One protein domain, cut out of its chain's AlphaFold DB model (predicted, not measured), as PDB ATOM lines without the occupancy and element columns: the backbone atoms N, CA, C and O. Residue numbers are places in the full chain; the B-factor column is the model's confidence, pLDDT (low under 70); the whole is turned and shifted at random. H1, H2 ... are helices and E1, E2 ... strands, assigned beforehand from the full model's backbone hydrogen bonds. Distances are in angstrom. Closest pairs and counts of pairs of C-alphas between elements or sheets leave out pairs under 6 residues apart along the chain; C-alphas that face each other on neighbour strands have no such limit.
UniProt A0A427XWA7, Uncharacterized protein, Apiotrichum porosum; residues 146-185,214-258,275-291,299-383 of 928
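Overview. This is residues 146 to 185, 214 to 258, 275 to 291 and 299 to 383 of the 928 residues of an uncharacterized protein of Apiotrichum porosum (UniProt A0A427XWA7). Three antiparallel sheets follow one another like neighbouring blades of an open piece of a propeller: E1, E6 and E10, one edge strand from each, come together on the inside, and the far edges, E4, E9 and E13, are spread apart. The curled sheet E6 to E9 is the blade between the other two, and the short helix H1 only grazes the third. The printed part has 187 residues, with thirteen named strands, E1 to E13 in order along the chain, then the one named helix. The strand orders are E1 - E2 - E3 - E5 - E4, E6 - E7 - E8 - E9 and E10 - E11 - E12 - E13, and the class is mostly strand. The whole is compact, with a radius of gyration of the C-alphas of 16.9 A and spans of 50 by 44 by 34 A.

Arrangement. Begin with E1, residues 150 to 154, E2, residues 157 to 163, and E3, residues 170 to 177, a meander in which each strand is the antiparallel neighbour of the one before. Look for N 151 and O 159 at 2.8 A, and for N 160 and O 174 at 2.9 A. Next to E3 you find E5, residues 222 to 227, with N 175 and O 225 2.9 A apart, and at the edge E4, residues 216 to 219, with N 224 and O 217 2.9 A apart; E4 and E5 are a hairpin. This sheet is strongly twisted. The second sheet holds E6, residues 233 to 239, E7, residues 244 to 256, E8, residues 275 to 285, and E9, residues 311 to 317. Check N 237 and O 246 at 2.9 A, N 247 and O 282 at 2.9 A, and N 279 and O 314 at 2.9 A. The third is a meander of E10, residues 323 to 329, E11, residues 334 to 341, E12, residues 349 to 355, and E13, residues 360 to 367. Here N 326 and O 338 are 2.9 A apart, N 337 and O 352 2.8 A, and N 351 and O 365 2.8 A. These sheets belong to a stack of sheets, face to face in turn. The closest C-alphas of E1 and E6 are those of Ala 152 and Ala 237, 6.2 A apart. Those of E6 and E10 are the C-alphas of Ala 237 and Lys 328, 5.5 A apart. E1 and E10 are apart. H1, residues 377 to 380, only grazes the third sheet; its closest C-alpha pair with E10 is Phe 377 and Lys 328, 7.0 A. H1 is too short for an O i to N i+4 pair, and its one O i to N i+3 pair is within hydrogen-bond range.

Along the chain. Find C-alpha 150 at (167.706, 125.285, 113.435), where E1 begins. E3 covers 20.3 A from first to last C-alpha. E7, the longest strand by residues, starts at C-alpha 244, (183.683, 123.011, 118.889), covers 32.6 A and bends by 61 degrees at residue 253. E8 covers 32.9 A, E11 23.0 A and E13 21.1 A. H1 ends at C-alpha 380, (177.637, 126.707, 133.056).

Size, cuts and confidence. The two C-alphas farthest apart are those of Trp 181 and Lys 258, 57.5 A. Three cuts leave out residues 186 to 213, 259 to 274 and 292 to 298, with C-alpha gaps of 29.9 A, 10.6 A and 15.2 A. Of the links that are printed whole, none is long. Residues 299 to 310 hold no named element. The mean pLDDT of the printed part is 77.6; 56 residues are under 70, among them residues 179 to 185, 214 to 224 and 367 to 375.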
ATOM      1  N   THR A 146     166.219 127.950 105.768       75.69
ATOM      2  CA  THR A 146     166.972 126.703 105.935       75.69
ATOM      3  C   THR A 146     166.153 125.506 105.441       75.69
ATOM      4  O   THR A 146     164.925 125.520 105.474       75.69
ATOM      5  N   ARG A 147     166.815 124.439 104.964       74.94
ATOM      6  CA  ARG A 147     166.129 123.211 104.496       74.94
ATOM      7  C   ARG A 147     165.670 122.273 105.623       74.94
ATOM      8  O   ARG A 147     165.061 121.249 105.343       74.94
ATOM      9  N   GLY A 148     165.976 122.612 106.870       81.44
ATOM     10  CA  GLY A 148     165.599 121.863 108.062       81.44
ATOM     11  C   GLY A 148     165.704 122.744 109.311       81.44
ATOM     12  O   GLY A 148     166.119 123.908 109.203       81.44
ATOM     13  N   PRO A 149     165.290 122.228 110.481       86.62
ATOM     14  CA  PRO A 149     165.158 123.024 111.695       86.62
ATOM     15  C   PRO A 149     166.518 123.523 112.189       86.62
ATOM     16  O   PRO A 149     167.539 122.849 112.051       86.62
ATOM     17  N   VAL A 150     166.525 124.716 112.779       87.94
ATOM     18  CA  VAL A 150     167.706 125.285 113.435       87.94
ATOM     19  C   VAL A 150     167.879 124.605 114.796       87.94
ATOM     20  O   VAL A 150     166.968 124.652 115.616       87.94
ATOM     21  N   ALA A 151     169.030 123.973 115.028       87.75
ATOM     22  CA  ALA A 151     169.372 123.333 116.301       87.75
ATOM     23  C   ALA A 151     170.085 124.283 117.270       87.75
ATOM     24  O   ALA A 151     169.850 124.224 118.471       87.75
ATOM     25  N   ALA A 152     170.958 125.156 116.758       86.94
ATOM     26  CA  ALA A 152     171.722 126.098 117.571       86.94
ATOM     27  C   ALA A 152     172.073 127.358 116.770       86.94
ATOM     28  O   ALA A 152     172.308 127.274 115.565       86.94
ATOM     29  N   VAL A 153     172.156 128.515 117.435       87.44
ATOM     30  CA  VAL A 153     172.704 129.760 116.866       87.44
ATOM     31  C   VAL A 153     173.524 130.472 117.935       87.44
ATOM     32  O   VAL A 153     173.003 130.714 119.022       87.44
ATOM     33  N   ARG A 154     174.788 130.791 117.648       87.06
ATOM     34  CA  ARG A 154     175.720 131.395 118.608       87.06
ATOM     35  C   ARG A 154     176.952 131.992 117.917       87.06
ATOM     36  O   ARG A 154     177.493 131.355 117.020       87.06
ATOM     37  N   ASP A 155     177.382 133.173 118.364       84.69
ATOM     38  CA  ASP A 155     178.610 133.902 117.982       84.69
ATOM     39  C   ASP A 155     178.925 133.831 116.472       84.69
ATOM     40  O   ASP A 155     179.984 133.372 116.038       84.69
ATOM     41  N   GLY A 156     177.930 134.195 115.654       83.88
ATOM     42  CA  GLY A 156     178.051 134.215 114.196       83.88
ATOM     43  C   GLY A 156     177.939 132.844 113.518       83.88
ATOM     44  O   GLY A 156     178.161 132.750 112.317       83.88
ATOM     45  N   TYR A 157     177.560 131.780 114.228       87.00
ATOM     46  CA  TYR A 157     177.306 130.452 113.656       87.00
ATOM     47  C   TYR A 157     175.855 130.029 113.854       87.00
ATOM     48  O   TYR A 157     175.259 130.257 114.902       87.00
ATOM     49  N   MET A 158     175.293 129.349 112.858       89.50
ATOM     50  CA  MET A 158     174.001 128.666 112.929       89.50
ATOM     51  C   MET A 158     174.191 127.197 112.560       89.50
ATOM     52  O   MET A 158     174.883 126.887 111.597       89.50
ATOM     53  N   VAL A 159     173.549 126.282 113.279       88.44
ATOM     54  CA  VAL A 159     173.499 124.861 112.923       88.44
ATOM     55  C   VAL A 159     172.077 124.476 112.560       88.44
ATOM     56  O   VAL A 159     171.150 124.696 113.335       88.44
ATOM     57  N   THR A 160     171.907 123.872 111.388       89.94
ATOM     58  CA  THR A 160     170.621 123.364 110.896       89.94
ATOM     59  C   THR A 160     170.671 121.854 110.784       89.94
ATOM     60  O   THR A 160     171.630 121.327 110.225       89.94
ATOM     61  N   LEU A 161     169.643 121.151 111.234       88.88
ATOM     62  CA  LEU A 161     169.550 119.706 111.054       88.88
ATOM     63  C   LEU A 161     169.085 119.357 109.639       88.88
ATOM     64  O   LEU A 161     168.317 120.095 109.019       88.88
ATOM     65  N   LYS A 162     169.525 118.204 109.138       85.00
ATOM     66  CA  LYS A 162     169.098 117.642 107.856       85.00
ATOM     67  C   LYS A 162     168.152 116.475 108.075       85.00
ATOM     68  O   LYS A 162     168.584 115.374 108.391       85.00
ATOM     69  N   THR A 163     166.865 116.689 107.845       78.25
ATOM     70  CA  THR A 163     165.884 115.604 107.723       78.25
ATOM     71  C   THR A 163     165.948 114.991 106.325       78.25
ATOM     72  O   THR A 163     166.083 115.712 105.330       78.25
ATOM     73  N   ARG A 164     165.812 113.663 106.214       73.06
ATOM     74  CA  ARG A 164     165.541 113.028 104.911       73.06
ATOM     75  C   ARG A 164     164.171 113.477 104.400       73.06
ATOM     76  O   ARG A 164     163.268 113.731 105.191       73.06
ATOM     77  N   LEU A 165     163.997 113.543 103.079       69.50
ATOM     78  CA  LEU A 165     162.685 113.783 102.468       69.50
ATOM     79  C   LEU A 165     161.689 112.719 102.964       69.50
ATOM     80  O   LEU A 165     161.894 111.531 102.734       69.50
ATOM     81  N   GLY A 166     160.648 113.153 103.682       65.38
ATOM     82  CA  GLY A 166     159.642 112.278 104.301       65.38
ATOM     83  C   GLY A 166     159.998 111.707 105.683       65.38
ATOM     84  O   GLY A 166     159.159 111.038 106.277       65.38
ATOM     85  N   GLY A 167     161.194 111.970 106.221       67.06
ATOM     86  CA  GLY A 167     161.595 111.554 107.569       67.06
ATOM     87  C   GLY A 167     161.399 112.662 108.605       67.06
ATOM     88  O   GLY A 167     161.744 113.815 108.357       67.06
ATOM     89  N   THR A 168     160.888 112.313 109.789       70.12
ATOM     90  CA  THR A 168     160.838 113.221 110.952       70.12
ATOM     91  C   THR A 168     162.187 113.343 111.661       70.12
ATOM     92  O   THR A 168     162.439 114.349 112.319       70.12
ATOM     93  N   GLN A 169     163.051 112.333 111.530       72.50
ATOM     94  CA  GLN A 169     164.332 112.276 112.225       72.50
ATOM     95  C   GLN A 169     165.474 112.923 111.406       72.50
ATOM     96  O   GLN A 169     165.517 112.803 110.174       72.50
ATOM     97  N   PRO A 170     166.381 113.664 112.071       76.81
ATOM     98  CA  PRO A 170     167.495 114.352 111.429       76.81
ATOM     99  C   PRO A 170     168.702 113.422 111.226       76.81
ATOM    100  O   PRO A 170     169.370 113.041 112.180       76.81
ATOM    101  N   THR A 171     169.069 113.140 109.977       77.44
ATOM    102  CA  THR A 171     170.179 112.239 109.608       77.44
ATOM    103  C   THR A 171     171.494 112.991 109.340       77.44
ATOM    104  O   THR A 171     172.241 112.647 108.421       77.44
ATOM    105  N   GLY A 172     171.731 114.098 110.044       83.25
ATOM    106  CA  GLY A 172     172.883 114.979 109.837       83.25
ATOM    107  C   GLY A 172     172.599 116.431 110.215       83.25
ATOM    108  O   GLY A 172     171.488 116.784 110.619       83.25
ATOM    109  N   TRP A 173     173.604 117.288 110.062       83.88
ATOM    110  CA  TRP A 173     173.514 118.723 110.322       83.88
ATOM    111  C   TRP A 173     174.395 119.519 109.356       83.88
ATOM    112  O   TRP A 173     175.226 118.985 108.628       83.88
ATOM    113  N   THR A 174     174.204 120.830 109.329       84.94
ATOM    114  CA  THR A 174     174.996 121.762 108.530       84.94
ATOM    115  C   THR A 174     175.326 122.966 109.392       84.94
ATOM    116  O   THR A 174     174.421 123.566 109.973       84.94
ATOM    117  N   VAL A 175     176.610 123.304 109.495       84.50
ATOM    118  CA  VAL A 175     177.094 124.517 110.165       84.50
ATOM    119  C   VAL A 175     177.140 125.646 109.141       84.50
ATOM    120  O   VAL A 175     177.648 125.454 108.045       84.50
ATOM    121  N   TRP A 176     176.642 126.820 109.505       82.75
ATOM    122  CA  TRP A 176     176.621 128.032 108.697       82.75
ATOM    123  C   TRP A 176     177.418 129.112 109.438       82.75
ATOM    124  O   TRP A 176     176.971 129.546 110.498       82.75
ATOM    125  N   ALA A 177     178.566 129.561 108.919       81.94
ATOM    126  CA  ALA A 177     179.201 130.792 109.407       81.94
ATOM    127  C   ALA A 177     178.465 131.990 108.811       81.94
ATOM    128  O   ALA A 177     178.634 132.314 107.632       81.94
ATOM    129  N   LEU A 178     177.632 132.613 109.634       78.75
ATOM    130  CA  LEU A 178     176.908 133.833 109.331       78.75
ATOM    131  C   LEU A 178     177.907 134.998 109.178       78.75
ATOM    132  O   LEU A 178     178.957 135.008 109.827       78.75
ATOM    133  N   PRO A 179     177.611 136.007 108.343       69.00
ATOM    134  CA  PRO A 179     178.482 137.168 108.210       69.00
ATOM    135  C   PRO A 179     178.592 137.942 109.541       69.00
ATOM    136  O   PRO A 179     177.590 138.040 110.248       69.00
ATOM    137  N   PRO A 180     179.731 138.590 109.865       63.84
ATOM    138  CA  PRO A 180     179.909 139.301 111.142       63.84
ATOM    139  C   PRO A 180     178.867 140.398 111.428       63.84
ATOM    140  O   PRO A 180     178.581 140.726 112.572       63.84
ATOM    141  N   TRP A 181     178.261 140.972 110.386       59.78
ATOM    142  CA  TRP A 181     177.196 141.970 110.519       59.78
ATOM    143  C   TRP A 181     175.821 141.377 110.880       59.78
ATOM    144  O   TRP A 181     174.890 142.134 111.148       59.78
ATOM    145  N   PHE A 182     175.675 140.048 110.913       56.03
ATOM    146  CA  PHE A 182     174.439 139.363 111.304       56.03
ATOM    147  C   PHE A 182     174.250 139.310 112.832       56.03
ATOM    148  O   PHE A 182     173.124 139.413 113.316       56.03
ATOM    149  N   GLU A 183     175.340 139.217 113.605       49.41
ATOM    150  CA  GLU A 183     175.304 139.164 115.082       49.41
ATOM    151  C   GLU A 183     174.596 140.378 115.700       49.41
ATOM    152  O   GLU A 183     173.885 140.260 116.697       49.41
ATOM    153  N   VAL A 184     174.717 141.542 115.053       46.59
ATOM    154  CA  VAL A 184     174.186 142.839 115.509       46.59
ATOM    155  C   VAL A 184     172.650 142.855 115.635       46.59
ATOM    156  O   VAL A 184     172.090 143.784 116.215       46.59
ATOM    157  N   GLN A 185     171.942 141.840 115.122       46.19
ATOM    158  CA  GLN A 185     170.473 141.786 115.128       46.19
ATOM    159  C   GLN A 185     169.863 140.689 116.006       46.19
ATOM    160  O   GLN A 185     168.648 140.689 116.216       46.19
ATOM    161  N   ALA A 214     178.945 117.061  99.037       45.16
ATOM    162  CA  ALA A 214     179.204 117.243 100.457       45.16
ATOM    163  C   ALA A 214     180.402 118.195 100.613       45.16
ATOM    164  O   ALA A 214     181.291 118.210  99.761       45.16
ATOM    165  N   GLY A 215     180.394 119.018 101.663       49.88
ATOM    166  CA  GLY A 215     181.495 119.933 101.945       49.88
ATOM    167  C   GLY A 215     181.118 121.392 102.146       49.88
ATOM    168  O   GLY A 215     179.958 121.730 102.369       49.88
ATOM    169  N   ALA A 216     182.151 122.238 102.135       53.78
ATOM    170  CA  ALA A 216     182.063 123.662 102.416       53.78
ATOM    171  C   ALA A 216     181.577 124.439 101.185       53.78
ATOM    172  O   ALA A 216     182.384 124.814 100.335       53.78
ATOM    173  N   SER A 217     180.277 124.726 101.084       55.62
ATOM    174  CA  SER A 217     179.784 125.664 100.068       55.62
ATOM    175  C   SER A 217     179.722 127.077 100.639       55.62
ATOM    176  O   SER A 217     178.952 127.326 101.564       55.62
ATOM    177  N   ASN A 218     180.490 128.008 100.073       52.81
ATOM    178  CA  ASN A 218     180.249 129.435 100.276       52.81
ATOM    179  C   ASN A 218     179.077 129.850  99.377       52.81
ATOM    180  O   ASN A 218     179.232 129.962  98.160       52.81
ATOM    181  N   ASP A 219     177.903 130.016  99.976       53.91
ATOM    182  CA  ASP A 219     176.692 130.486  99.305       53.91
ATOM    183  C   ASP A 219     176.315 131.837  99.928       53.91
ATOM    184  O   ASP A 219     176.183 131.950 101.144       53.91
ATOM    185  N   GLN A 220     176.197 132.887  99.113       55.69
ATOM    186  CA  GLN A 220     175.827 134.243  99.562       55.69
ATOM    187  C   GLN A 220     176.726 134.846 100.675       55.69
ATOM    188  O   GLN A 220     176.246 135.603 101.517       55.69
ATOM    189  N   ASN A 221     178.037 134.560 100.661       53.62
ATOM    190  CA  ASN A 221     179.011 134.912 101.716       53.62
ATOM    191  C   ASN A 221     178.817 134.169 103.053       53.62
ATOM    192  O   ASN A 221     179.420 134.554 104.056       53.62
ATOM    193  N   VAL A 222     178.013 133.105 103.075       59.34
ATOM    194  CA  VAL A 222     177.798 132.233 104.235       59.34
ATOM    195  C   VAL A 222     178.526 130.915 103.979       59.34
ATOM    196  O   VAL A 222     178.272 130.245 102.977       59.34
ATOM    197  N   TRP A 223     179.449 130.528 104.861       64.56
ATOM    198  CA  TRP A 223     180.134 129.236 104.733       64.56
ATOM    199  C   TRP A 223     179.256 128.129 105.297       64.56
ATOM    200  O   TRP A 223     178.968 128.137 106.488       64.56
ATOM    201  N   MET A 224     178.850 127.180 104.456       68.50
ATOM    202  CA  MET A 224     178.040 126.027 104.843       68.50
ATOM    203  C   MET A 224     178.893 124.759 104.894       68.50
ATOM    204  O   MET A 224     179.254 124.260 103.833       68.50
ATOM    205  N   TRP A 225     179.173 124.200 106.070       73.81
ATOM    206  CA  TRP A 225     179.777 122.868 106.200       73.81
ATOM    207  C   TRP A 225     178.701 121.823 106.438       73.81
ATOM    208  O   TRP A 225     178.039 121.823 107.477       73.81
ATOM    209  N   ASP A 226     178.526 120.939 105.464       72.62
ATOM    210  CA  ASP A 226     177.594 119.824 105.541       72.62
ATOM    211  C   ASP A 226     178.216 118.593 106.210       72.62
ATOM    212  O   ASP A 226     179.281 118.137 105.795       72.62
ATOM    213  N   TYR A 227     177.527 118.037 107.205       72.50
ATOM    214  CA  TYR A 227     177.979 116.900 107.996       72.50
ATOM    215  C   TYR A 227     176.883 115.833 108.076       72.50
ATOM    216  O   TYR A 227     175.832 116.018 108.694       72.50
ATOM    217  N   SER A 228     177.147 114.674 107.475       70.06
ATOM    218  CA  SER A 228     176.286 113.495 107.607       70.06
ATOM    219  C   SER A 228     176.866 112.517 108.634       70.06
ATOM    220  O   SER A 228     178.000 112.064 108.496       70.06
ATOM    221  N   ILE A 229     176.080 112.159 109.656       69.25
ATOM    222  CA  ILE A 229     176.280 110.909 110.407       69.25
ATOM    223  C   ILE A 229     175.240 109.906 109.900       69.25
ATOM    224  O   ILE A 229     174.135 110.264 109.503       69.25
ATOM    225  N   ARG A 230     175.596 108.619 109.919       72.69
ATOM    226  CA  ARG A 230     174.711 107.494 109.564       72.69
ATOM    227  C   ARG A 230     173.604 107.202 110.600       72.69
ATOM    228  O   ARG A 230     172.911 106.204 110.463       72.69
ATOM    229  N   GLN A 231     173.491 108.026 111.635       79.81
ATOM    230  CA  GLN A 231     172.680 107.863 112.840       79.81
ATOM    231  C   GLN A 231     171.893 109.150 113.049       79.81
ATOM    232  O   GLN A 231     172.378 110.237 112.713       79.81
ATOM    233  N   ASP A 232     170.702 109.023 113.611       84.88
ATOM    234  CA  ASP A 232     169.830 110.158 113.859       84.88
ATOM    235  C   ASP A 232     170.382 111.048 114.976       84.88
ATOM    236  O   ASP A 232     170.894 110.579 115.994       84.88
ATOM    237  N   VAL A 233     170.306 112.356 114.771       89.25
ATOM    238  CA  VAL A 233     170.834 113.362 115.695       89.25
ATOM    239  C   VAL A 233     169.807 113.618 116.797       89.25
ATOM    240  O   VAL A 233     168.658 113.958 116.520       89.25
ATOM    241  N   ALA A 234     170.219 113.467 118.052       89.94
ATOM    242  CA  ALA A 234     169.391 113.751 119.220       89.94
ATOM    243  C   ALA A 234     169.467 115.234 119.615       89.94
ATOM    244  O   ALA A 234     168.437 115.879 119.796       89.94
ATOM    245  N   ALA A 235     170.679 115.789 119.710       91.56
ATOM    246  CA  ALA A 235     170.911 117.195 120.037       91.56
ATOM    247  C   ALA A 235     172.268 117.683 119.499       91.56
ATOM    248  O   ALA A 235     173.208 116.902 119.356       91.56
ATOM    249  N   VAL A 236     172.390 118.985 119.228       93.31
ATOM    250  CA  VAL A 236     173.644 119.619 118.783       93.31
ATOM    251  C   VAL A 236     173.879 120.899 119.566       93.31
ATOM    252  O   VAL A 236     172.951 121.678 119.768       93.31
ATOM    253  N   ALA A 237     175.125 121.137 119.960       93.81
ATOM    254  CA  ALA A 237     175.550 122.350 120.640       93.81
ATOM    255  C   ALA A 237     176.878 122.855 120.062       93.81
ATOM    256  O   ALA A 237     177.691 122.072 119.568       93.81
ATOM    257  N   ILE A 238     177.097 124.169 120.117       93.50
ATOM    258  CA  ILE A 238     178.287 124.824 119.562       93.50
ATOM    259  C   ILE A 238     178.952 125.748 120.583       93.50
ATOM    260  O   ILE A 238     178.275 126.424 121.362       93.50
ATOM    261  N   GLN A 239     180.282 125.792 120.535       93.19
ATOM    262  CA  GLN A 239     181.130 126.695 121.314       93.19
ATOM    263  C   GLN A 239     182.163 127.317 120.360       93.19
ATOM    264  O   GLN A 239     183.227 126.733 120.135       93.19
ATOM    265  N   PRO A 240     181.844 128.473 119.746       90.25
ATOM    266  CA  PRO A 240     182.681 129.079 118.711       90.25
ATOM    267  C   PRO A 240     184.092 129.466 119.164       90.25
ATOM    268  O   PRO A 240     185.018 129.326 118.361       90.25
ATOM    269  N   ASP A 241     184.262 129.866 120.428       90.31
ATOM    270  CA  ASP A 241     185.565 130.196 121.034       90.31
ATOM    271  C   ASP A 241     186.515 128.993 121.083       90.31
ATOM    272  O   ASP A 241     187.691 129.102 120.748       90.31
ATOM    273  N   GLU A 242     185.988 127.822 121.460       91.06
ATOM    274  CA  GLU A 242     186.742 126.562 121.510       91.06
ATOM    275  C   GLU A 242     186.756 125.847 120.148       91.06
ATOM    276  O   GLU A 242     187.302 124.756 120.034       91.06
ATOM    277  N   ASN A 243     186.163 126.458 119.113       91.75
ATOM    278  CA  ASN A 243     185.985 125.898 117.773       91.75
ATOM    279  C   ASN A 243     185.268 124.529 117.751       91.75
ATOM    280  O   ASN A 243     185.551 123.687 116.897       91.75
ATOM    281  N   LEU A 244     184.316 124.311 118.661       92.56
ATOM    282  CA  LEU A 244     183.683 123.011 118.889       92.56
ATOM    283  C   LEU A 244     182.242 122.933 118.358       92.56
ATOM    284  O   LEU A 244     181.429 123.835 118.585       92.56
ATOM    285  N   VAL A 245     181.909 121.789 117.755       93.56
ATOM    286  CA  VAL A 245     180.542 121.256 117.644       93.56
ATOM    287  C   VAL A 245     180.468 119.965 118.455       93.56
ATOM    288  O   VAL A 245     181.203 119.016 118.176       93.56
ATOM    289  N   ALA A 246     179.569 119.917 119.432       94.88
ATOM    290  CA  ALA A 246     179.208 118.697 120.142       94.88
ATOM    291  C   ALA A 246     177.899 118.147 119.555       94.88
ATOM    292  O   ALA A 246     176.938 118.899 119.377       94.88
ATOM    293  N   VAL A 247     177.856 116.849 119.242       94.12
ATOM    294  CA  VAL A 247     176.707 116.192 118.597       94.12
ATOM    295  C   VAL A 247     176.320 114.945 119.376       94.12
ATOM    296  O   VAL A 247     177.039 113.949 119.340       94.12
ATOM    297  N   ALA A 248     175.173 114.986 120.046       93.56
ATOM    298  CA  ALA A 248     174.541 113.804 120.612       93.56
ATOM    299  C   ALA A 248     173.737 113.085 119.519       93.56
ATOM    300  O   ALA A 248     172.901 113.701 118.852       93.56
ATOM    301  N   VAL A 249     173.976 111.788 119.338       92.06
ATOM    302  CA  VAL A 249     173.149 110.909 118.491       92.06
ATOM    303  C   VAL A 249     172.065 110.229 119.324       92.06
ATOM    304  O   VAL A 249     172.198 110.120 120.544       92.06
ATOM    305  N   GLN A 250     170.994 109.772 118.674       86.94
ATOM    306  CA  GLN A 250     169.968 108.957 119.320       86.94
ATOM    307  C   GLN A 250     170.579 107.680 119.914       86.94
ATOM    308  O   GLN A 250     171.531 107.133 119.342       86.94
ATOM    309  N   PRO A 251     170.050 107.195 121.051       85.62
ATOM    310  CA  PRO A 251     170.577 106.016 121.706       85.62
ATOM    311  C   PRO A 251     170.476 104.791 120.812       85.62
ATOM    312  O   PRO A 251     169.439 104.515 120.208       85.62
ATOM    313  N   ILE A 252     171.540 103.997 120.813       83.50
ATOM    314  CA  ILE A 252     171.487 102.639 120.284       83.50
ATOM    315  C   ILE A 252     171.113 101.715 121.439       83.50
ATOM    316  O   ILE A 252     171.757 101.739 122.491       83.50
ATOM    317  N   THR A 253     170.094 100.883 121.233       82.19
ATOM    318  CA  THR A 253     169.750  99.787 122.140       82.19
ATOM    319  C   THR A 253     170.888  98.767 122.156       82.19
ATOM    320  O   THR A 253     171.120  98.060 121.173       82.19
ATOM    321  N   VAL A 254     171.610  98.685 123.269       79.75
ATOM    322  CA  VAL A 254     172.656  97.692 123.518       79.75
ATOM    323  C   VAL A 254     172.048  96.558 124.333       79.75
ATOM    324  O   VAL A 254     171.441  96.785 125.376       79.75
ATOM    325  N   ARG A 255     172.210  95.324 123.851       75.88
ATOM    326  CA  ARG A 255     171.857  94.114 124.599       75.88
ATOM    327  C   ARG A 255     173.123  93.549 125.219       75.88
ATOM    328  O   ARG A 255     174.009  93.104 124.490       75.88
ATOM    329  N   TYR A 256     173.197  93.555 126.540       64.75
ATOM    330  CA  TYR A 256     174.289  92.936 127.274       64.75
ATOM    331  C   TYR A 256     173.979  91.452 127.454       64.75
ATOM    332  O   TYR A 256     173.043  91.081 128.161       64.75
ATOM    333  N   SER A 257     174.741  90.601 126.765       61.06
ATOM    334  CA  SER A 257     174.720  89.159 127.008       61.06
ATOM    335  C   SER A 257     175.430  88.888 128.324       61.06
ATOM    336  O   SER A 257     176.633  89.113 128.418       61.06
ATOM    337  N   LYS A 258     174.689  88.405 129.322       59.94
ATOM    338  CA  LYS A 258     175.223  88.108 130.659       59.94
ATOM    339  C   LYS A 258     176.267  86.976 130.650       59.94
ATOM    340  O   LYS A 258     177.128  86.922 131.519       59.94
ATOM    341  N   VAL A 275     168.981  95.150 128.772       64.81
ATOM    342  CA  VAL A 275     168.835  96.054 127.640       64.81
ATOM    343  C   VAL A 275     169.090  97.458 128.178       64.81
ATOM    344  O   VAL A 275     168.577  97.839 129.229       64.81
ATOM    345  N   GLY A 276     169.986  98.182 127.521       74.81
ATOM    346  CA  GLY A 276     170.376  99.529 127.910       74.81
ATOM    347  C   GLY A 276     170.503 100.426 126.693       74.81
ATOM    348  O   GLY A 276     170.677  99.968 125.560       74.81
ATOM    349  N   ARG A 277     170.440 101.732 126.921       84.00
ATOM    350  CA  ARG A 277     170.580 102.757 125.889       84.00
ATOM    351  C   ARG A 277     171.969 103.352 125.949       84.00
ATOM    352  O   ARG A 277     172.368 103.928 126.955       84.00
ATOM    353  N   ARG A 278     172.708 103.236 124.849       87.94
ATOM    354  CA  ARG A 278     173.989 103.919 124.675       87.94
ATOM    355  C   ARG A 278     173.767 105.223 123.931       87.94
ATOM    356  O   ARG A 278     173.673 105.218 122.702       87.94
ATOM    357  N   HIS A 279     173.733 106.325 124.666       89.44
ATOM    358  CA  HIS A 279     173.887 107.659 124.091       89.44
ATOM    359  C   HIS A 279     175.353 107.889 123.759       89.44
ATOM    360  O   HIS A 279     176.242 107.430 124.481       89.44
ATOM    361  N   ARG A 280     175.621 108.638 122.692       92.44
ATOM    362  CA  ARG A 280     176.982 109.030 122.328       92.44
ATOM    363  C   ARG A 280     177.033 110.491 121.924       92.44
ATOM    364  O   ARG A 280     176.205 110.947 121.142       92.44
ATOM    365  N   ILE A 281     178.040 111.195 122.429       94.06
ATOM    366  CA  ILE A 281     178.321 112.595 122.120       94.06
ATOM    367  C   ILE A 281     179.642 112.651 121.361       94.06
ATOM    368  O   ILE A 281     180.683 112.313 121.917       94.06
ATOM    369  N   TYR A 282     179.605 113.059 120.097       94.31
ATOM    370  CA  TYR A 282     180.779 113.257 119.249       94.31
ATOM    371  C   TYR A 282     181.292 114.701 119.329       94.31
ATOM    372  O   TYR A 282     180.495 115.634 119.432       94.31
ATOM    373  N   PHE A 283     182.611 114.881 119.210       94.38
ATOM    374  CA  PHE A 283     183.270 116.192 119.235       94.38
ATOM    375  C   PHE A 283     183.959 116.494 117.902       94.38
ATOM    376  O   PHE A 283     184.912 115.813 117.509       94.38
ATOM    377  N   TYR A 284     183.500 117.540 117.217       92.06
ATOM    378  CA  TYR A 284     183.991 117.957 115.903       92.06
ATOM    379  C   TYR A 284     184.482 119.406 115.900       92.06
ATOM    380  O   TYR A 284     184.076 120.219 116.730       92.06
ATOM    381  N   GLN A 285     185.338 119.742 114.936       90.31
ATOM    382  CA  GLN A 285     185.685 121.130 114.641       90.31
ATOM    383  C   GLN A 285     184.506 121.874 113.999       90.31
ATOM    384  O   GLN A 285     183.960 121.423 112.996       90.31
ATOM    385  N   LEU A 286     184.165 123.044 114.543       86.00
ATOM    386  CA  LEU A 286     183.182 123.984 113.990       86.00
ATOM    387  C   LEU A 286     183.678 124.623 112.693       86.00
ATOM    388  O   LEU A 286     182.936 124.723 111.719       86.00
ATOM    389  N   ARG A 287     184.946 125.033 112.684       81.56
ATOM    390  CA  ARG A 287     185.686 125.479 111.505       81.56
ATOM    391  C   ARG A 287     186.843 124.504 111.296       81.56
ATOM    392  O   ARG A 287     187.667 124.393 112.206       81.56
ATOM    393  N   PRO A 288     186.963 123.835 110.137       66.94
ATOM    394  CA  PRO A 288     188.176 123.110 109.774       66.94
ATOM    395  C   PRO A 288     189.405 124.016 109.935       66.94
ATOM    396  O   PRO A 288     189.546 125.001 109.206       66.94
ATOM    397  N   THR A 289     190.291 123.730 110.893       62.31
ATOM    398  CA  THR A 289     191.509 124.538 111.105       62.31
ATOM    399  C   THR A 289     192.577 124.133 110.099       62.31
ATOM    400  O   THR A 289     193.590 123.523 110.435       62.31
ATOM    401  N   GLY A 290     192.315 124.460 108.839       52.75
ATOM    402  CA  GLY A 290     193.162 124.146 107.708       52.75
ATOM    403  C   GLY A 290     192.814 125.044 106.533       52.75
ATOM    404  O   GLY A 290     191.910 124.747 105.764       52.75
ATOM    405  N   LEU A 291     193.602 126.106 106.342       44.12
ATOM    406  CA  LEU A 291     193.660 126.853 105.074       44.12
ATOM    407  C   LEU A 291     194.306 126.027 103.939       44.12
ATOM    408  O   LEU A 291     194.501 126.527 102.835       44.12
ATOM    409  N   GLY A 299     183.419 117.687 103.794       54.31
ATOM    410  CA  GLY A 299     182.160 116.997 104.124       54.31
ATOM    411  C   GLY A 299     182.309 115.817 105.085       54.31
ATOM    412  O   GLY A 299     181.312 115.359 105.646       54.31
ATOM    413  N   VAL A 300     183.535 115.357 105.348       65.25
ATOM    414  CA  VAL A 300     183.802 114.457 106.479       65.25
ATOM    415  C   VAL A 300     183.857 115.282 107.778       65.25
ATOM    416  O   VAL A 300     184.600 116.264 107.841       65.25
ATOM    417  N   PRO A 301     183.102 114.919 108.835       70.88
ATOM    418  CA  PRO A 301     183.220 115.553 110.146       70.88
ATOM    419  C   PRO A 301     184.632 115.395 110.743       70.88
ATOM    420  O   PRO A 301     185.030 114.305 111.156       70.88
ATOM    421  N   ILE A 302     185.395 116.490 110.812       81.75
ATOM    422  CA  ILE A 302     186.750 116.496 111.385       81.75
ATOM    423  C   ILE A 302     186.644 116.452 112.910       81.75
ATOM    424  O   ILE A 302     186.089 117.365 113.522       81.75
ATOM    425  N   LYS A 303     187.181 115.393 113.529       87.69
ATOM    426  CA  LYS A 303     187.264 115.234 114.992       87.69
ATOM    427  C   LYS A 303     187.989 116.424 115.626       87.69
ATOM    428  O   LYS A 303     188.983 116.902 115.081       87.69
ATOM    429  N   HIS A 304     187.517 116.894 116.776       91.56
ATOM    430  CA  HIS A 304     188.143 118.034 117.440       91.56
ATOM    431  C   HIS A 304     189.545 117.665 117.981       91.56
ATOM    432  O   HIS A 304     189.645 116.717 118.759       91.56
ATOM    433  N   PRO A 305     190.630 118.389 117.629       90.19
ATOM    434  CA  PRO A 305     192.001 117.993 117.975       90.19
ATOM    435  C   PRO A 305     192.298 118.087 119.475       90.19
ATOM    436  O   PRO A 305     193.076 117.297 119.992       90.19
ATOM    437  N   ASN A 306     191.653 119.020 120.181       93.69
ATOM    438  CA  ASN A 306     191.832 119.196 121.627       93.69
ATOM    439  C   ASN A 306     190.972 118.229 122.462       93.69
ATOM    440  O   ASN A 306     190.921 118.375 123.678       93.69
ATOM    441  N   ALA A 307     190.218 117.315 121.838       93.75
ATOM    442  CA  ALA A 307     189.355 116.397 122.574       93.75
ATOM    443  C   ALA A 307     190.161 115.165 122.987       93.75
ATOM    444  O   ALA A 307     190.643 114.434 122.121       93.75
ATOM    445  N   ALA A 308     190.259 114.890 124.293       93.38
ATOM    446  CA  ALA A 308     190.951 113.697 124.798       93.38
ATOM    447  C   ALA A 308     190.383 112.394 124.212       93.38
ATOM    448  O   ALA A 308     191.094 111.399 124.077       93.38
ATOM    449  N   ARG A 309     189.093 112.394 123.854       91.00
ATOM    450  CA  ARG A 309     188.428 111.305 123.131       91.00
ATOM    451  C   ARG A 309     187.572 111.879 121.998       91.00
ATOM    452  O   ARG A 309     186.972 112.935 122.174       91.00
ATOM    453  N   PRO A 310     187.444 111.185 120.852       87.50
ATOM    454  CA  PRO A 310     186.617 111.650 119.731       87.50
ATOM    455  C   PRO A 310     185.111 111.651 120.037       87.50
ATOM    456  O   PRO A 310     184.331 112.269 119.311       87.50
ATOM    457  N   TYR A 311     184.707 110.919 121.074       93.19
ATOM    458  CA  TYR A 311     183.356 110.880 121.606       93.19
ATOM    459  C   TYR A 311     183.372 110.474 123.085       93.19
ATOM    460  O   TYR A 311     184.351 109.903 123.573       93.19
ATOM    461  N   VAL A 312     182.257 110.721 123.767       92.56
ATOM    462  CA  VAL A 312     181.905 110.151 125.074       92.56
ATOM    463  C   VAL A 312     180.644 109.302 124.905       92.56
ATOM    464  O   VAL A 312     179.747 109.674 124.151       92.56
ATOM    465  N   ASP A 313     180.593 108.157 125.583       90.00
ATOM    466  CA  ASP A 313     179.400 107.313 125.686       90.00
ATOM    467  C   ASP A 313     178.753 107.495 127.069       90.00
ATOM    468  O   ASP A 313     179.456 107.611 128.074       90.00
ATOM    469  N   LEU A 314     177.423 107.468 127.117       87.12
ATOM    470  CA  LEU A 314     176.620 107.405 128.338       87.12
ATOM    471  C   LEU A 314     175.695 106.190 128.233       87.12
ATOM    472  O   LEU A 314     174.963 106.052 127.253       87.12
ATOM    473  N   LEU A 315     175.743 105.317 129.238       84.69
ATOM    474  CA  LEU A 315     174.880 104.147 129.341       84.69
ATOM    475  C   LEU A 315     173.718 104.471 130.284       84.69
ATOM    476  O   LEU A 315     173.926 104.715 131.469       84.69
ATOM    477  N   GLU A 316     172.508 104.497 129.740       78.69
ATOM    478  CA  GLU A 316     171.256 104.666 130.476       78.69
ATOM    479  C   GLU A 316     170.556 103.295 130.598       78.69
ATOM    480  O   GLU A 316     170.422 102.593 129.589       78.69
ATOM    481  N   PRO A 317     170.103 102.878 131.794       66.00
ATOM    482  CA  PRO A 317     169.276 101.679 131.941       66.00
ATOM    483  C   PRO A 317     167.888 101.897 131.311       66.00
ATOM    484  O   PRO A 317     167.257 102.929 131.551       66.00
ATOM    485  N   ASP A 318     167.398 100.935 130.515       63.66
ATOM    486  CA  ASP A 318     166.122 101.068 129.787       63.66
ATOM    487  C   ASP A 318     164.954 101.383 130.736       63.66
ATOM    488  O   ASP A 318     164.547 100.550 131.548       63.66
ATOM    489  N   SER A 319     164.398 102.593 130.627       57.00
ATOM    490  CA  SER A 319     163.245 103.010 131.440       57.00
ATOM    491  C   SER A 319     162.323 104.058 130.791       57.00
ATOM    492  O   SER A 319     161.291 104.396 131.372       57.00
ATOM    493  N   THR A 320     162.649 104.584 129.600       56.09
ATOM    494  CA  THR A 320     162.061 105.845 129.099       56.09
ATOM    495  C   THR A 320     161.900 105.915 127.567       56.09
ATOM    496  O   THR A 320     162.729 106.461 126.845       56.09
ATOM    497  N   ASP A 321     160.785 105.429 127.014       59.25
ATOM    498  CA  ASP A 321     160.548 105.447 125.552       59.25
ATOM    499  C   ASP A 321     160.353 106.840 124.922       59.25
ATOM    500  O   ASP A 321     160.432 106.977 123.700       59.25
ATOM    501  N   GLN A 322     160.128 107.884 125.725       64.88
ATOM    502  CA  GLN A 322     159.956 109.262 125.255       64.88
ATOM    503  C   GLN A 322     160.796 110.228 126.089       64.88
ATOM    504  O   GLN A 322     160.440 110.577 127.217       64.88
ATOM    505  N   VAL A 323     161.909 110.669 125.505       76.00
ATOM    506  CA  VAL A 323     162.873 111.576 126.134       76.00
ATOM    507  C   VAL A 323     163.243 112.733 125.212       76.00
ATOM    508  O   VAL A 323     163.448 112.564 124.008       76.00
ATOM    509  N   ALA A 324     163.334 113.921 125.799       84.81
ATOM    510  CA  ALA A 324     163.854 115.127 125.186       84.81
ATOM    511  C   ALA A 324     165.347 115.269 125.514       84.81
ATOM    512  O   ALA A 324     165.753 115.219 126.675       84.81
ATOM    513  N   TYR A 325     166.161 115.491 124.483       87.38
ATOM    514  CA  TYR A 325     167.601 115.685 124.625       87.38
ATOM    515  C   TYR A 325     167.954 117.163 124.569       87.38
ATOM    516  O   TYR A 325     167.620 117.858 123.607       87.38
ATOM    517  N   LYS A 326     168.705 117.631 125.562       90.88
ATOM    518  CA  LYS A 326     169.301 118.965 125.570       90.88
ATOM    519  C   LYS A 326     170.800 118.830 125.792       90.88
ATOM    520  O   LYS A 326     171.245 118.278 126.791       90.88
ATOM    521  N   LEU A 327     171.577 119.333 124.842       93.44
ATOM    522  CA  LEU A 327     173.034 119.362 124.894       93.44
ATOM    523  C   LEU A 327     173.471 120.822 125.052       93.44
ATOM    524  O   LEU A 327     172.963 121.687 124.336       93.44
ATOM    525  N   LYS A 328     174.406 121.114 125.956       93.31
ATOM    526  CA  LYS A 328     175.044 122.438 126.067       93.31
ATOM    527  C   LYS A 328     176.553 122.265 126.183       93.31
ATOM    528  O   LYS A 328     177.037 121.297 126.764       93.31
ATOM    529  N   VAL A 329     177.287 123.227 125.637       92.44
ATOM    530  CA  VAL A 329     178.728 123.371 125.853       92.44
ATOM    531  C   VAL A 329     178.931 124.581 126.760       92.44
ATOM    532  O   VAL A 329     178.411 125.663 126.474       92.44
ATOM    533  N   GLY A 330     179.628 124.373 127.869       88.69
ATOM    534  CA  GLY A 330     180.096 125.412 128.777       88.69
ATOM    535  C   GLY A 330     181.549 125.808 128.483       88.69
ATOM    536  O   GLY A 330     182.195 125.219 127.618       88.69
ATOM    537  N   PRO A 331     182.083 126.809 129.197       85.88
ATOM    538  CA  PRO A 331     183.492 127.183 129.092       85.88
ATOM    539  C   PRO A 331     184.424 126.098 129.663       85.88
ATOM    540  O   PRO A 331     183.994 125.220 130.414       85.88
ATOM    541  N   ASN A 332     185.724 126.219 129.377       86.19
ATOM    542  CA  ASN A 332     186.804 125.386 129.929       86.19
ATOM    543  C   ASN A 332     186.664 123.888 129.599       86.19
ATOM    544  O   ASN A 332     186.986 123.024 130.422       86.19
ATOM    545  N   GLY A 333     186.159 123.569 128.409       89.19
ATOM    546  CA  GLY A 333     185.978 122.191 127.982       89.19
ATOM    547  C   GLY A 333     184.777 121.465 128.597       89.19
ATOM    548  O   GLY A 333     184.745 120.240 128.537       89.19
ATOM    549  N   LEU A 334     183.797 122.150 129.195       93.06
ATOM    550  CA  LEU A 334     182.609 121.492 129.757       93.06
ATOM    551  C   LEU A 334     181.559 121.172 128.683       93.06
ATOM    552  O   LEU A 334     181.154 122.035 127.910       93.06
ATOM    553  N   VAL A 335     181.056 119.939 128.662       94.31
ATOM    554  CA  VAL A 335     179.892 119.507 127.871       94.31
ATOM    555  C   VAL A 335     178.899 118.836 128.802       94.31
ATOM    556  O   VAL A 335     179.280 118.006 129.622       94.31
ATOM    557  N   GLY A 336     177.624 119.180 128.657       93.12
ATOM    558  CA  GLY A 336     176.539 118.582 129.417       93.12
ATOM    559  C   GLY A 336     175.442 118.042 128.509       93.12
ATOM    560  O   GLY A 336     175.029 118.729 127.571       93.12
ATOM    561  N   LEU A 337     174.966 116.832 128.804       92.56
ATOM    562  CA  LEU A 337     173.794 116.201 128.199       92.56
ATOM    563  C   LEU A 337     172.718 116.018 129.269       92.56
ATOM    564  O   LEU A 337     172.973 115.451 130.327       92.56
ATOM    565  N   LEU A 338     171.517 116.486 128.961       89.75
ATOM    566  CA  LEU A 338     170.314 116.293 129.744       89.75
ATOM    567  C   LEU A 338     169.362 115.450 128.903       89.75
ATOM    568  O   LEU A 338     168.982 115.847 127.799       89.75
ATOM    569  N   VAL A 339     168.993 114.299 129.444       87.12
ATOM    570  CA  VAL A 339     167.940 113.419 128.950       87.12
ATOM    571  C   VAL A 339     166.754 113.636 129.884       87.12
ATOM    572  O   VAL A 339     166.729 113.108 130.991       87.12
ATOM    573  N   ALA A 340     165.815 114.494 129.503       83.12
ATOM    574  CA  ALA A 340     164.593 114.720 130.273       83.12
ATOM    575  C   ALA A 340     163.471 113.815 129.738       83.12
ATOM    576  O   ALA A 340     163.470 113.533 128.537       83.12
ATOM    577  N   PRO A 341     162.485 113.389 130.547       76.19
ATOM    578  CA  PRO A 341     161.240 112.860 129.994       76.19
ATOM    579  C   PRO A 341     160.598 113.894 129.053       76.19
ATOM    580  O   PRO A 341     160.734 115.104 129.248       76.19
ATOM    581  N   GLN A 342     159.884 113.435 128.026       73.94
ATOM    582  CA  GLN A 342     159.043 114.335 127.233       73.94
ATOM    583  C   GLN A 342     157.933 114.946 128.120       73.94
ATOM    584  O   GLN A 342     157.481 114.304 129.066       73.94
ATOM    585  N   GLU A 343     157.511 116.187 127.835       65.44
ATOM    586  CA  GLU A 343     156.555 116.950 128.660       65.44
ATOM    587  C   GLU A 343     155.336 116.111 129.099       65.44
ATOM    588  O   GLU A 343     154.571 115.619 128.270       65.44
ATOM    589  N   GLY A 344     155.155 115.967 130.417       61.50
ATOM    590  CA  GLY A 344     154.087 115.161 131.025       61.50
ATOM    591  C   GLY A 344     154.492 113.735 131.428       61.50
ATOM    592  O   GLY A 344     153.705 113.053 132.081       61.50
ATOM    593  N   GLY A 345     155.704 113.284 131.094       60.44
ATOM    594  CA  GLY A 345     156.265 112.032 131.601       60.44
ATOM    595  C   GLY A 345     156.652 112.121 133.082       60.44
ATOM    596  O   GLY A 345     157.268 113.089 133.513       60.44
ATOM    597  N   VAL A 346     156.322 111.079 133.852       56.59
ATOM    598  CA  VAL A 346     156.644 110.943 135.294       56.59
ATOM    599  C   VAL A 346     158.050 110.347 135.514       56.59
ATOM    600  O   VAL A 346     158.472 110.104 136.640       56.59
ATOM    601  N   SER A 347     158.770 110.039 134.433       64.31
ATOM    602  CA  SER A 347     160.034 109.304 134.487       64.31
ATOM    603  C   SER A 347     161.208 110.168 134.941       64.31
ATOM    604  O   SER A 347     161.223 111.378 134.736       64.31
ATOM    605  N   ALA A 348     162.227 109.524 135.511       66.06
ATOM    606  CA  ALA A 348     163.434 110.216 135.937       66.06
ATOM    607  C   ALA A 348     164.189 110.830 134.745       66.06
ATOM    608  O   ALA A 348     164.346 110.185 133.707       66.06
ATOM    609  N   GLY A 349     164.680 112.058 134.913       76.12
ATOM    610  CA  GLY A 349     165.639 112.673 134.001       76.12
ATOM    611  C   GLY A 349     167.079 112.291 134.353       76.12
ATOM    612  O   GLY A 349     167.378 111.865 135.469       76.12
ATOM    613  N   LEU A 350     167.996 112.469 133.406       83.88
ATOM    614  CA  LEU A 350     169.423 112.201 133.573       83.88
ATOM    615  C   LEU A 350     170.239 113.399 133.087       83.88
ATOM    616  O   LEU A 350     170.244 113.714 131.897       83.88
ATOM    617  N   LEU A 351     170.944 114.060 134.000       87.31
ATOM    618  CA  LEU A 351     171.897 115.128 133.712       87.31
ATOM    619  C   LEU A 351     173.319 114.588 133.872       87.31
ATOM    620  O   LEU A 351     173.716 114.183 134.962       87.31
ATOM    621  N   ALA A 352     174.098 114.617 132.799       89.75
ATOM    622  CA  ALA A 352     175.481 114.162 132.765       89.75
ATOM    623  C   ALA A 352     176.393 115.286 132.257       89.75
ATOM    624  O   ALA A 352     176.072 115.952 131.271       89.75
ATOM    625  N   VAL A 353     177.521 115.513 132.930       92.62
ATOM    626  CA  VAL A 353     178.482 116.582 132.621       92.62
ATOM    627  C   VAL A 353     179.891 116.006 132.559       92.62
ATOM    628  O   VAL A 353     180.325 115.301 133.468       92.62
ATOM    629  N   TRP A 354     180.635 116.361 131.516       94.00
ATOM    630  CA  TRP A 354     182.016 115.940 131.289       94.00
ATOM    631  C   TRP A 354     182.902 117.127 130.940       94.00
ATOM    632  O   TRP A 354     182.449 118.094 130.326       94.00
ATOM    633  N   ASN A 355     184.191 117.010 131.242       94.38
ATOM    634  CA  ASN A 355     185.211 117.806 130.587       94.38
ATOM    635  C   ASN A 355     185.668 117.059 129.321       94.38
ATOM    636  O   ASN A 355     186.354 116.042 129.416       94.38
ATOM    637  N   TRP A 356     185.279 117.528 128.134       94.38
ATOM    638  CA  TRP A 356     185.585 116.874 126.854       94.38
ATOM    639  C   TRP A 356     187.058 117.018 126.439       94.38
ATOM    640  O   TRP A 356     187.588 116.161 125.727       94.38
ATOM    641  N   GLN A 357     187.737 118.067 126.915       94.75
ATOM    642  CA  GLN A 357     189.167 118.291 126.672       94.75
ATOM    643  C   GLN A 357     190.029 117.331 127.498       94.75
ATOM    644  O   GLN A 357     191.058 116.871 127.020       94.75
ATOM    645  N   GLN A 358     189.588 116.987 128.712       92.94
ATOM    646  CA  GLN A 358     190.269 116.045 129.613       92.94
ATOM    647  C   GLN A 358     189.755 114.600 129.486       92.94
ATOM    648  O   GLN A 358     190.449 113.661 129.863       92.94
ATOM    649  N   GLY A 359     188.544 114.399 128.955       88.06
ATOM    650  CA  GLY A 359     187.887 113.090 128.868       88.06
ATOM    651  C   GLY A 359     187.331 112.578 130.202       88.06
ATOM    652  O   GLY A 359     187.137 111.373 130.349       88.06
ATOM    653  N   VAL A 360     187.095 113.473 131.167       88.25
ATOM    654  CA  VAL A 360     186.724 113.155 132.558       88.25
ATOM    655  C   VAL A 360     185.240 113.444 132.798       88.25
ATOM    656  O   VAL A 360     184.730 114.478 132.368       88.25
ATOM    657  N   CYS A 361     184.537 112.552 133.501       90.12
ATOM    658  CA  CYS A 361     183.187 112.825 134.002       90.12
ATOM    659  C   CYS A 361     183.266 113.792 135.191       90.12
ATOM    660  O   CYS A 361     183.973 113.522 136.157       90.12
ATOM    661  N   VAL A 362     182.560 114.918 135.105       89.31
ATOM    662  CA  VAL A 362     182.520 115.956 136.147       89.31
ATOM    663  C   VAL A 362     181.358 115.711 137.104       89.31
ATOM    664  O   VAL A 362     181.484 115.977 138.291       89.31
ATOM    665  N   GLY A 363     180.233 115.188 136.615       85.38
ATOM    666  CA  GLY A 363     179.091 114.864 137.463       85.38
ATOM    667  C   GLY A 363     177.975 114.148 136.712       85.38
ATOM    668  O   GLY A 363     177.792 114.339 135.509       85.38
ATOM    669  N   LEU A 364     177.219 113.339 137.448       84.69
ATOM    670  CA  LEU A 364     176.033 112.636 136.976       84.69
ATOM    671  C   LEU A 364     174.921 112.812 138.014       84.69
ATOM    672  O   LEU A 364     175.160 112.640 139.207       84.69
ATOM    673  N   SER A 365     173.716 113.150 137.568       82.25
ATOM    674  CA  SER A 365     172.531 113.296 138.410       82.25
ATOM    675  C   SER A 365     171.342 112.619 137.741       82.25
ATOM    676  O   SER A 365     170.971 112.976 136.623       82.25
ATOM    677  N   ALA A 366     170.752 111.639 138.423       74.56
ATOM    678  CA  ALA A 366     169.490 111.028 138.027       74.56
ATOM    679  C   ALA A 366     168.358 111.690 138.823       74.56
ATOM    680  O   ALA A 366     168.201 111.457 140.023       74.56
ATOM    681  N   THR A 367     167.578 112.535 138.165       65.69
ATOM    682  CA  THR A 367     166.538 113.346 138.791       65.69
ATOM    683  C   THR A 367     165.212 112.601 138.780       65.69
ATOM    684  O   THR A 367     164.537 112.492 137.765       65.69
ATOM    685  N   ARG A 368     164.822 112.058 139.936       59.84
ATOM    686  CA  ARG A 368     163.591 111.259 140.089       59.84
ATOM    687  C   ARG A 368     162.314 112.083 140.298       59.84
ATOM    688  O   ARG A 368     161.259 111.495 140.513       59.84
ATOM    689  N   SER A 369     162.394 113.415 140.297       53.06
ATOM    690  CA  SER A 369     161.226 114.242 140.599       53.06
ATOM    691  C   SER A 369     160.302 114.392 139.395       53.06
ATOM    692  O   SER A 369     160.714 114.867 138.341       53.06
ATOM    693  N   ALA A 370     159.024 114.072 139.598       48.19
ATOM    694  CA  ALA A 370     157.947 114.389 138.664       48.19
ATOM    695  C   ALA A 370     157.634 115.899 138.601       48.19
ATOM    696  O   ALA A 370     156.874 116.343 137.737       48.19
ATOM    697  N   THR A 371     158.198 116.710 139.506       49.19
ATOM    698  CA  THR A 371     158.210 118.161 139.323       49.19
ATOM    699  C   THR A 371     159.235 118.506 138.247       49.19
ATOM    700  O   THR A 371     160.434 118.312 138.430       49.19
ATOM    701  N   ASN A 372     158.763 119.086 137.138       46.34
ATOM    702  CA  ASN A 372     159.594 119.720 136.108       46.34
ATOM    703  C   ASN A 372     160.281 121.000 136.643       46.34
ATOM    704  O   ASN A 372     160.212 122.054 136.006       46.34
ATOM    705  N   GLN A 373     160.923 120.946 137.818       53.97
ATOM    706  CA  GLN A 373     161.915 121.949 138.195       53.97
ATOM    707  C   GLN A 373     162.960 121.943 137.078       53.97
ATOM    708  O   GLN A 373     163.565 120.910 136.792       53.97
ATOM    709  N   MET A 374     163.073 123.070 136.369       52.19
ATOM    710  CA  MET A 374     163.832 123.154 135.126       52.19
ATOM    711  C   MET A 374     165.300 122.824 135.375       52.19
ATOM    712  O   MET A 374     166.084 123.676 135.786       52.19
ATOM    713  N   LEU A 375     165.681 121.592 135.046       63.12
ATOM    714  CA  LEU A 375     167.073 121.229 134.862       63.12
ATOM    715  C   LEU A 375     167.543 121.955 133.607       63.12
ATOM    716  O   LEU A 375     167.325 121.517 132.479       63.12
ATOM    717  N   ASP A 376     168.153 123.113 133.812       74.69
ATOM    718  CA  ASP A 376     168.938 123.789 132.798       74.69
ATOM    719  C   ASP A 376     170.397 123.844 133.236       74.69
ATOM    720  O   ASP A 376     170.758 123.817 134.413       74.69
ATOM    721  N   PHE A 377     171.263 123.962 132.249       78.69
ATOM    722  CA  PHE A 377     172.696 124.100 132.413       78.69
ATOM    723  C   PHE A 377     173.086 125.550 132.736       78.69
ATOM    724  O   PHE A 377     174.073 126.071 132.207       78.69
ATOM    725  N   ASP A 378     172.287 126.272 133.515       75.00
ATOM    726  CA  ASP A 378     172.551 127.684 133.827       75.00
ATOM    727  C   ASP A 378     173.727 127.843 134.799       75.00
ATOM    728  O   ASP A 378     174.409 128.875 134.804       75.00
ATOM    729  N   PHE A 379     174.082 126.752 135.483       70.69
ATOM    730  CA  PHE A 379     175.343 126.584 136.198       70.69
ATOM    731  C   PHE A 379     176.593 126.653 135.294       70.69
ATOM    732  O   PHE A 379     177.669 126.954 135.794       70.69
ATOM    733  N   PHE A 380     176.498 126.460 133.966       74.81
ATOM    734  CA  PHE A 380     177.637 126.707 133.056       74.81
ATOM    735  C   PHE A 380     177.938 128.198 132.844       74.81
ATOM    736  O   PHE A 380     179.046 128.550 132.443       74.81
ATOM    737  N   THR A 381     176.956 129.077 133.057       62.25
ATOM    738  CA  THR A 381     177.072 130.524 132.800       62.25
ATOM    739  C   THR A 381     177.413 131.348 134.039       62.25
ATOM    740  O   THR A 381     177.610 132.556 133.944       62.25
ATOM    741  N   SER A 382     177.480 130.720 135.208       52.25
ATOM    742  CA  SER A 382     177.528 131.395 136.503       52.25
ATOM    743  C   SER A 382     178.563 130.744 137.422       52.25
ATOM    744  O   SER A 382     178.947 129.594 137.237       52.25
ATOM    745  N   LYS A 383     179.041 131.485 138.430       52.94
ATOM    746  CA  LYS A 383     179.975 130.977 139.457       52.94
ATOM    747  C   LYS A 383     179.250 130.095 140.488       52.94
ATOM    748  O   LYS A 383     179.416 130.291 141.690       52.94
TER     749      LYS A 383